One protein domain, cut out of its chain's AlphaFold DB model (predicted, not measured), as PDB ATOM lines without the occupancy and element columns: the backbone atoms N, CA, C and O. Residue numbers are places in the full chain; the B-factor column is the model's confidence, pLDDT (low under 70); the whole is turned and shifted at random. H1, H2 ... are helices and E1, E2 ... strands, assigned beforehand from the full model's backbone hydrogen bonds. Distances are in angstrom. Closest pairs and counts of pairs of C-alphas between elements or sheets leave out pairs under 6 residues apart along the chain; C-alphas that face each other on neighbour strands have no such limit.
ATOM      1  N   LYS A 213     127.989 100.939 136.731       86.19
ATOM      2  CA  LYS A 213     126.656 100.738 137.308       86.19
ATOM      3  C   LYS A 213     126.825  99.788 138.486       86.19
ATOM      4  O   LYS A 213     127.327  98.686 138.298       86.19
ATOM      5  N   ILE A 214     126.426 100.221 139.675       85.50
ATOM      6  CA  ILE A 214     126.525  99.435 140.906       85.50
ATOM      7  C   ILE A 214     125.127  99.384 141.519       85.50
ATOM      8  O   ILE A 214     124.471 100.417 141.638       85.50
ATOM      9  N   THR A 215     124.655  98.189 141.856       85.19
ATOM     10  CA  THR A 215     123.439  97.984 142.653       85.19
ATOM     11  C   THR A 215     123.794  98.097 144.130       85.19
ATOM     12  O   THR A 215     124.799  97.525 144.552       85.19
ATOM     13  N   THR A 216     123.000  98.840 144.898       81.25
ATOM     14  CA  THR A 216     123.303  99.165 146.297       81.25
ATOM     15  C   THR A 216     122.105  98.927 147.204       81.25
ATOM     16  O   THR A 216     120.987  99.298 146.849       81.25
ATOM     17  N   ASP A 217     122.379  98.436 148.405       83.94
ATOM     18  CA  ASP A 217     121.445  98.292 149.519       83.94
ATOM     19  C   ASP A 217     121.859  99.235 150.657       83.94
ATOM     20  O   ASP A 217     122.998  99.708 150.716       83.94
ATOM     21  N   SER A 218     120.962  99.477 151.614       81.94
ATOM     22  CA  SER A 218     121.229 100.352 152.767       81.94
ATOM     23  C   SER A 218     122.462  99.940 153.587       81.94
ATOM     24  O   SER A 218     123.138 100.801 154.145       81.94
ATOM     25  N   SER A 219     122.781  98.643 153.630       86.44
ATOM     26  CA  SER A 219     123.935  98.083 154.341       86.44
ATOM     27  C   SER A 219     125.269  98.252 153.600       86.44
ATOM     28  O   SER A 219     126.298  98.449 154.244       86.44
ATOM     29  N   ASN A 220     125.278  98.197 152.263       87.94
ATOM     30  CA  ASN A 220     126.513  98.224 151.461       87.94
ATOM     31  C   ASN A 220     126.854  99.611 150.881       87.94
ATOM     32  O   ASN A 220     128.014  99.855 150.531       87.94
ATOM     33  N   LEU A 221     125.890 100.540 150.855       85.81
ATOM     34  CA  LEU A 221     126.041 101.895 150.316       85.81
ATOM     35  C   LEU A 221     127.275 102.629 150.867       85.81
ATOM     36  O   LEU A 221     128.067 103.164 150.093       85.81
ATOM     37  N   ASN A 222     127.480 102.621 152.188       88.94
ATOM     38  CA  ASN A 222     128.612 103.312 152.820       88.94
ATOM     39  C   ASN A 222     129.967 102.738 152.369       88.94
ATOM     40  O   ASN A 222     130.900 103.491 152.094       88.94
ATOM     41  N   THR A 223     130.075 101.414 152.244       90.88
ATOM     42  CA  THR A 223     131.289 100.726 151.775       90.88
ATOM     43  C   THR A 223     131.601 101.087 150.323       90.88
ATOM     44  O   THR A 223     132.748 101.380 149.983       90.88
ATOM     45  N   ILE A 224     130.572 101.136 149.474       89.88
ATOM     46  CA  ILE A 224     130.695 101.487 148.054       89.88
ATOM     47  C   ILE A 224     131.084 102.964 147.899       89.88
ATOM     48  O   ILE A 224     132.051 103.269 147.202       89.88
ATOM     49  N   LEU A 225     130.419 103.879 148.613       89.75
ATOM     50  CA  LEU A 225     130.780 105.302 148.630       89.75
ATOM     51  C   LEU A 225     132.224 105.519 149.101       89.75
ATOM     52  O   LEU A 225     132.966 106.262 148.460       89.75
ATOM     53  N   ASN A 226     132.656 104.841 150.167       91.38
ATOM     54  CA  ASN A 226     134.029 104.941 150.668       91.38
ATOM     55  C   ASN A 226     135.073 104.426 149.665       91.38
ATOM     56  O   ASN A 226     136.161 105.002 149.587       91.38
ATOM     57  N   ARG A 227     134.744 103.400 148.867       91.62
ATOM     58  CA  ARG A 227     135.613 102.884 147.798       91.62
ATOM     59  C   ARG A 227     135.710 103.858 146.620       91.62
ATOM     60  O   ARG A 227     136.806 104.315 146.292       91.62
ATOM     61  N   GLU A 228     134.578 104.224 146.016       87.81
ATOM     62  CA  GLU A 228     134.531 105.048 144.790       87.81
ATOM     63  C   GLU A 228     134.961 106.510 145.032       87.81
ATOM     64  O   GLU A 228     135.574 107.171 144.178       87.81
ATOM     65  N   LEU A 229     134.669 107.027 146.229       90.06
ATOM     66  CA  LEU A 229     135.055 108.368 146.665       90.06
ATOM     67  C   LEU A 229     136.325 108.363 147.521       90.06
ATOM     68  O   LEU A 229     136.626 109.388 148.114       90.06
ATOM     69  N   SER A 230     137.090 107.271 147.595       90.00
ATOM     70  CA  SER A 230     138.313 107.146 148.415       90.00
ATOM     71  C   SER A 230     139.238 108.375 148.354       90.00
ATOM     72  O   SER A 230     139.577 108.926 149.400       90.00
ATOM     73  N   GLU A 231     139.526 108.874 147.148       87.19
ATOM     74  CA  GLU A 231     140.341 110.073 146.853       87.19
ATOM     75  C   GLU A 231     139.741 111.425 147.305       87.19
ATOM     76  O   GLU A 231     140.394 112.463 147.205       87.19
ATOM     77  N   VAL A 232     138.477 111.448 147.725       89.00
ATOM     78  CA  VAL A 232     137.705 112.655 148.052       89.00
ATOM     79  C   VAL A 232     137.851 112.999 149.542       89.00
ATOM     80  O   VAL A 232     137.940 112.108 150.393       89.00
ATOM     81  N   SER A 233     137.861 114.295 149.876       90.50
ATOM     82  CA  SER A 233     137.966 114.764 151.264       90.50
ATOM     83  C   SER A 233     136.810 114.265 152.139       90.50
ATOM     84  O   SER A 233     135.690 114.056 151.664       90.50
ATOM     85  N   LYS A 234     137.080 114.089 153.441       91.94
ATOM     86  CA  LYS A 234     136.107 113.585 154.427       91.94
ATOM     87  C   LYS A 234     134.825 114.425 154.447       91.94
ATOM     88  O   LYS A 234     133.735 113.874 154.357       91.94
ATOM     89  N   ASP A 235     134.950 115.748 154.442       90.62
ATOM     90  CA  ASP A 235     133.798 116.659 154.489       90.62
ATOM     91  C   ASP A 235     132.916 116.544 153.240       90.62
ATOM     92  O   ASP A 235     131.692 116.621 153.320       90.62
ATOM     93  N   MET A 236     133.525 116.320 152.073       89.06
ATOM     94  CA  MET A 236     132.796 116.144 150.820       89.06
ATOM     95  C   MET A 236     132.150 114.750 150.738       89.06
ATOM     96  O   MET A 236     131.028 114.644 150.245       89.06
ATOM     97  N   LYS A 237     132.782 113.699 151.286       91.62
ATOM     98  CA  LYS A 237     132.134 112.386 151.492       91.62
ATOM     99  C   LYS A 237     130.896 112.523 152.379       91.62
ATOM    100  O   LYS A 237     129.826 112.073 151.983       91.62
ATOM    101  N   ASN A 238     131.021 113.219 153.511       91.50
ATOM    102  CA  ASN A 238     129.909 113.473 154.428       91.50
ATOM    103  C   ASN A 238     128.770 114.238 153.731       91.50
ATOM    104  O   ASN A 238     127.615 113.843 153.851       91.50
ATOM    105  N   LYS A 239     129.080 115.277 152.938       91.00
ATOM    106  CA  LYS A 239     128.079 116.012 152.138       91.00
ATOM    107  C   LYS A 239     127.375 115.130 151.107       91.00
ATOM    108  O   LYS A 239     126.163 115.240 150.955       91.00
ATOM    109  N   VAL A 240     128.099 114.244 150.418       90.44
ATOM    110  CA  VAL A 240     127.500 113.286 149.469       90.44
ATOM    111  C   VAL A 240     126.602 112.282 150.195       90.44
ATOM    112  O   VAL A 240     125.492 112.029 149.743       90.44
ATOM    113  N   GLN A 241     127.040 111.756 151.339       90.31
ATOM    114  CA  GLN A 241     126.259 110.819 152.148       90.31
ATOM    115  C   GLN A 241     124.987 111.472 152.719       90.31
ATOM    116  O   GLN A 241     123.922 110.863 152.674       90.31
ATOM    117  N   GLN A 242     125.071 112.723 153.184       89.31
ATOM    118  CA  GLN A 242     123.915 113.518 153.618       89.31
ATOM    119  C   GLN A 242     122.964 113.825 152.457       89.31
ATOM    120  O   GLN A 242     121.758 113.655 152.608       89.31
ATOM    121  N   ALA A 243     123.483 114.215 151.288       88.25
ATOM    122  CA  ALA A 243     122.661 114.428 150.098       88.25
ATOM    123  C   ALA A 243     121.894 113.149 149.721       88.25
ATOM    124  O   ALA A 243     120.691 113.209 149.516       88.25
ATOM    125  N   ILE A 244     122.561 111.991 149.715       87.75
ATOM    126  CA  ILE A 244     121.929 110.692 149.442       87.75
ATOM    127  C   ILE A 244     120.893 110.324 150.516       87.75
ATOM    128  O   ILE A 244     119.795 109.897 150.175       87.75
ATOM    129  N   GLY A 245     121.195 110.529 151.802       83.75
ATOM    130  CA  GLY A 245     120.246 110.269 152.892       83.75
ATOM    131  C   GLY A 245     118.979 111.129 152.808       83.75
ATOM    132  O   GLY A 245     117.882 110.629 153.050       83.75
ATOM    133  N   ASN A 246     119.131 112.393 152.402       83.31
ATOM    134  CA  ASN A 246     118.036 113.351 152.232       83.31
ATOM    135  C   ASN A 246     117.259 113.165 150.914       83.31
ATOM    136  O   ASN A 246     116.148 113.673 150.796       83.31
ATOM    137  N   LEU A 247     117.824 112.457 149.929       77.00
ATOM    138  CA  LEU A 247     117.196 112.192 148.628       77.00
ATOM    139  C   LEU A 247     116.153 111.063 148.656       77.00
ATOM    140  O   LEU A 247     115.553 110.804 147.619       77.00
ATOM    141  N   ARG A 248     115.898 110.437 149.818       64.50
ATOM    142  CA  ARG A 248     114.837 109.433 150.011       64.50
ATOM    143  C   ARG A 248     113.471 109.970 149.575       64.50
ATOM    144  O   ARG A 248     112.742 110.581 150.358       64.50
ATOM    145  N   THR A 249     113.106 109.698 148.332       63.12
ATOM    146  CA  THR A 249     111.776 109.977 147.799       63.12
ATOM    147  C   THR A 249     110.843 108.812 148.119       63.12
ATOM    148  O   THR A 249     111.256 107.655 148.185       63.12
ATOM    149  N   ASN A 250     109.547 109.098 148.284       67.75
ATOM    150  CA  ASN A 250     108.505 108.066 148.321       67.75
ATOM    151  C   ASN A 250     108.306 107.493 146.904       67.75
ATOM    152  O   ASN A 250     107.293 107.739 146.251       67.75
ATOM    153  N   THR A 251     109.315 106.774 146.407       71.81
ATOM    154  CA  THR A 251     109.335 106.201 145.059       71.81
ATOM    155  C   THR A 251     108.216 105.159 144.929       71.81
ATOM    156  O   THR A 251     108.210 104.184 145.686       71.81
ATOM    157  N   PRO A 252     107.265 105.304 143.983       74.44
ATOM    158  CA  PRO A 252     106.176 104.342 143.835       74.44
ATOM    159  C   PRO A 252     106.717 102.954 143.474       74.44
ATOM    160  O   PRO A 252     107.686 102.843 142.723       74.44
ATOM    161  N   GLN A 253     106.045 101.882 143.920       77.56
ATOM    162  CA  GLN A 253     106.491 100.486 143.740       77.56
ATOM    163  C   GLN A 253     106.857 100.092 142.295       77.56
ATOM    164  O   GLN A 253     107.616  99.143 142.106       77.56
ATOM    165  N   ASN A 254     106.354 100.809 141.290       79.12
ATOM    166  CA  ASN A 254     106.600 100.587 139.863       79.12
ATOM    167  C   ASN A 254     107.909 101.207 139.329       79.12
ATOM    168  O   ASN A 254     108.245 101.011 138.160       79.12
ATOM    169  N   TYR A 255     108.669 101.923 140.159       79.12
ATOM    170  CA  TYR A 255     109.896 102.615 139.764       79.12
ATOM    171  C   TYR A 255     111.108 102.156 140.592       79.12
ATOM    172  O   TYR A 255     110.977 101.602 141.683       79.12
ATOM    173  N   LYS A 256     112.301 102.341 140.026       82.25
ATOM    174  CA  LYS A 256     113.611 102.186 140.661       82.25
ATOM    175  C   LYS A 256     114.176 103.591 140.878       82.25
ATOM    176  O   LYS A 256     114.213 104.390 139.941       82.25
ATOM    177  N   GLU A 257     114.617 103.875 142.095       82.69
ATOM    178  CA  GLU A 257     115.406 105.067 142.415       82.69
ATOM    179  C   GLU A 257     116.824 104.881 141.848       82.69
ATOM    180  O   GLU A 257     117.408 103.799 141.982       82.69
ATOM    181  N   VAL A 258     117.364 105.880 141.142       86.81
ATOM    182  CA  VAL A 258     118.685 105.789 140.496       86.81
ATOM    183  C   VAL A 258     119.500 107.036 140.802       86.81
ATOM    184  O   VAL A 258     119.445 108.044 140.097       86.81
ATOM    185  N   ILE A 259     120.340 106.919 141.826       87.69
ATOM    186  CA  ILE A 259     121.268 107.968 142.236       87.69
ATOM    187  C   ILE A 259     122.469 107.998 141.281       87.69
ATOM    188  O   ILE A 259     123.228 107.036 141.147       87.69
ATOM    189  N   ILE A 260     122.662 109.134 140.617       88.56
ATOM    190  CA  ILE A 260     123.732 109.395 139.657       88.56
ATOM    191  C   ILE A 260     124.789 110.283 140.323       88.56
ATOM    192  O   ILE A 260     124.593 111.486 140.500       88.56
ATOM    193  N   ILE A 261     125.950 109.701 140.639       88.50
ATOM    194  CA  ILE A 261     127.094 110.422 141.216       88.50
ATOM    195  C   ILE A 261     128.083 110.788 140.101       88.50
ATOM    196  O   ILE A 261     128.749 109.932 139.518       88.50
ATOM    197  N   LYS A 262     128.203 112.083 139.802       90.19
ATOM    198  CA  LYS A 262     129.134 112.640 138.811       90.19
ATOM    199  C   LYS A 262     130.386 113.163 139.515       90.19
ATOM    200  O   LYS A 262     130.386 114.276 140.033       90.19
ATOM    201  N   LYS A 263     131.461 112.370 139.504       89.75
ATOM    202  CA  LYS A 263     132.800 112.745 139.996       89.75
ATOM    203  C   LYS A 263     133.625 113.357 138.856       89.75
ATOM    204  O   LYS A 263     133.807 112.725 137.817       89.75
ATOM    205  N   ARG A 264     134.149 114.571 139.043       87.88
ATOM    206  CA  ARG A 264     135.083 115.245 138.125       87.88
ATOM    207  C   ARG A 264     136.362 115.599 138.872       87.88
ATOM    208  O   ARG A 264     136.321 116.372 139.825       87.88
ATOM    209  N   ILE A 265     137.490 115.073 138.405       85.75
ATOM    210  CA  ILE A 265     138.825 115.385 138.924       85.75
ATOM    211  C   ILE A 265     139.503 116.349 137.945       85.75
ATOM    212  O   ILE A 265     139.478 116.130 136.735       85.75
ATOM    213  N   LEU A 266     140.100 117.415 138.467       86.88
ATOM    214  CA  LEU A 266     140.960 118.353 137.750       86.88
ATOM    215  C   LEU A 266     142.303 118.389 138.483       86.88
ATOM    216  O   LEU A 266     142.343 118.711 139.668       86.88
ATOM    217  N   SER A 267     143.393 118.020 137.814       84.31
ATOM    218  CA  SER A 267     144.728 117.959 138.419       84.31
ATOM    219  C   SER A 267     145.666 118.939 137.731       84.31
ATOM    220  O   SER A 267     145.888 118.827 136.529       84.31
ATOM    221  N   ASN A 268     146.259 119.848 138.507       80.88
ATOM    222  CA  ASN A 268     147.254 120.814 138.026       80.88
ATOM    223  C   ASN A 268     148.677 120.410 138.473       80.88
ATOM    224  O   ASN A 268     149.506 121.266 138.779       80.88
ATOM    225  N   GLY A 269     148.932 119.107 138.643       81.44
ATOM    226  CA  GLY A 269     150.193 118.543 139.150       81.44
ATOM    227  C   GLY A 269     150.413 118.745 140.656       81.44
ATOM    228  O   GLY A 269     150.620 117.778 141.378       81.44
ATOM    229  N   LYS A 270     150.299 119.986 141.151       85.38
ATOM    230  CA  LYS A 270     150.494 120.345 142.572       85.38
ATOM    231  C   LYS A 270     149.237 120.206 143.439       85.38
ATOM    232  O   LYS A 270     149.340 120.071 144.652       85.38
ATOM    233  N   ARG A 271     148.042 120.306 142.845       83.06
ATOM    234  CA  ARG A 271     146.744 120.235 143.545       83.06
ATOM    235  C   ARG A 271     145.725 119.486 142.686       83.06
ATOM    236  O   ARG A 271     145.689 119.684 141.470       83.06
ATOM    237  N   LYS A 272     144.888 118.665 143.330       85.25
ATOM    238  CA  LYS A 272     143.727 117.993 142.727       85.25
ATOM    239  C   LYS A 272     142.443 118.670 143.219       85.25
ATOM    240  O   LYS A 272     142.138 118.629 144.406       85.25
ATOM    241  N   LEU A 273     141.700 119.287 142.308       83.38
ATOM    242  CA  LEU A 273     140.348 119.797 142.525       83.38
ATOM    243  C   LEU A 273     139.351 118.691 142.181       83.38
ATOM    244  O   LEU A 273     139.323 118.215 141.046       83.38
ATOM    245  N   ILE A 274     138.531 118.282 143.148       86.69
ATOM    246  CA  ILE A 274     137.499 117.264 142.937       86.69
ATOM    247  C   ILE A 274     136.129 117.907 143.130       86.69
ATOM    248  O   ILE A 274     135.812 118.402 144.208       86.69
ATOM    249  N   ASN A 275     135.323 117.888 142.074       87.56
ATOM    250  CA  ASN A 275     133.928 118.309 142.095       87.56
ATOM    251  C   ASN A 275     133.052 117.050 142.020       87.56
ATOM    252  O   ASN A 275     133.243 116.217 141.129       87.56
ATOM    253  N   VAL A 276     132.122 116.900 142.963       89.56
ATOM    254  CA  VAL A 276     131.162 115.794 143.004       89.56
ATOM    255  C   VAL A 276     129.757 116.382 142.973       89.56
ATOM    256  O   VAL A 276     129.424 117.229 143.796       89.56
ATOM    257  N   ASN A 277     128.940 115.925 142.029       89.31
ATOM    258  CA  ASN A 277     127.537 116.306 141.905       89.31
ATOM    259  C   ASN A 277     126.670 115.043 142.009       89.31
ATOM    260  O   ASN A 277     126.935 114.062 141.314       89.31
ATOM    261  N   VAL A 278     125.668 115.067 142.887       88.88
ATOM    262  CA  VAL A 278     124.725 113.967 143.119       88.88
ATOM    263  C   VAL A 278     123.381 114.373 142.533       88.88
ATOM    264  O   VAL A 278     122.883 115.458 142.818       88.88
ATOM    265  N   GLN A 279     122.802 113.512 141.703       88.31
ATOM    266  CA  GLN A 279     121.491 113.725 141.096       88.31
ATOM    267  C   GLN A 279     120.650 112.472 141.301       88.31
ATOM    268  O   GLN A 279     121.113 111.389 140.956       88.31
ATOM    269  N   ASP A 280     119.437 112.606 141.823       85.94
ATOM    270  CA  ASP A 280     118.462 111.518 141.764       85.94
ATOM    271  C   ASP A 280     117.776 111.480 140.388       85.94
ATOM    272  O   ASP A 280     117.656 112.495 139.687       85.94
ATOM    273  N   LYS A 281     117.361 110.282 139.987       85.12
ATOM    274  CA  LYS A 281     116.526 110.033 138.824       85.12
ATOM    275  C   LYS A 281     115.654 108.807 139.072       85.12
ATOM    276  O   LYS A 281     116.127 107.674 139.050       85.12
ATOM    277  N   VAL A 282     114.348 109.024 139.149       82.44
ATOM    278  CA  VAL A 282     113.355 107.945 139.134       82.44
ATOM    279  C   VAL A 282     113.288 107.324 137.727       82.44
ATOM    280  O   VAL A 282     113.116 108.027 136.726       82.44
ATOM    281  N   VAL A 283     113.444 106.000 137.627       82.44
ATOM    282  CA  VAL A 283     113.416 105.231 136.365       82.44
ATOM    283  C   VAL A 283     112.375 104.111 136.485       82.44
ATOM    284  O   VAL A 283     112.353 103.438 137.511       82.44
ATOM    285  N   PRO A 284     111.486 103.873 135.502       78.69
ATOM    286  CA  PRO A 284     110.504 102.788 135.599       78.69
ATOM    287  C   PRO A 284     111.179 101.415 135.731       78.69
ATOM    288  O   PRO A 284     112.233 101.173 135.140       78.69
TER     289      PRO A 284
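AT A GLANCE: This is residues 213 to 284 of the 348 residues of an uncharacterized protein of Edhazardia aedis (strain USNM 41457) (UniProt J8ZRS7). A helical hairpin of H1 and H2 packs through H2 on one strand, E3, of a long two-stranded hairpin, E2 and E3. Past that hairpin's open end the short strands E1 and E4 carry the ribbon on, and the ribbon makes the longest axis. The 72 printed residues hold H1, H2, E1, E2, E3 and E4 in that order, in two antiparallel sheets, E1 - E4 and E2 - E3; the class is mixed, helices and strands. The C-alphas span 48 by 21 by 21 A, a rod, only just loose, close to compact, with a radius of gyration of 13.8 A.

HOW THE PARTS SIT: Start at H1, residues 221 to 228, which touches H2, residues 234 to 246, with residues 237 to 241 of H2 alone; the closest C-alphas are those of Asn 226 and Lys 237, 7.7 A apart. This helical hairpin runs opposite ways at a steep tilt of 40 degrees. In both helices every O i to N i+4 pair is within hydrogen-bond range. E1, residues 255 to 257, runs on into E2, residues 260 to 267, at 29 degrees. E2 forms an antiparallel hairpin with E3, residues 272 to 279: look at N 260 and O 279, 2.8 A apart. The closest C-alphas of H2 and E3 are those of Val 240 and Val 278, 7.0 A apart. E3 runs on into E4, residues 282 to 284, at 53 degrees, and E4 is antiparallel to E1, with N 256 and O 283 at 2.7 A. H1 is apart from the four strands.

IN THESE COORDINATES: Find C-alpha 221 at (126.041, 101.895, 150.316), where H1 begins its 10.6 A. H2 covers 18.2 A, and E2 and E3 each cover 22.7 A. E4 ends at C-alpha 284, at (110.504, 102.788, 135.599).

THE WHOLE: The C-alphas farthest apart are those of Gln 253 and Lys 270, at 48.3 A. The printed part has no cut and no long link. Confidence is under 70 at residues 248 to 250.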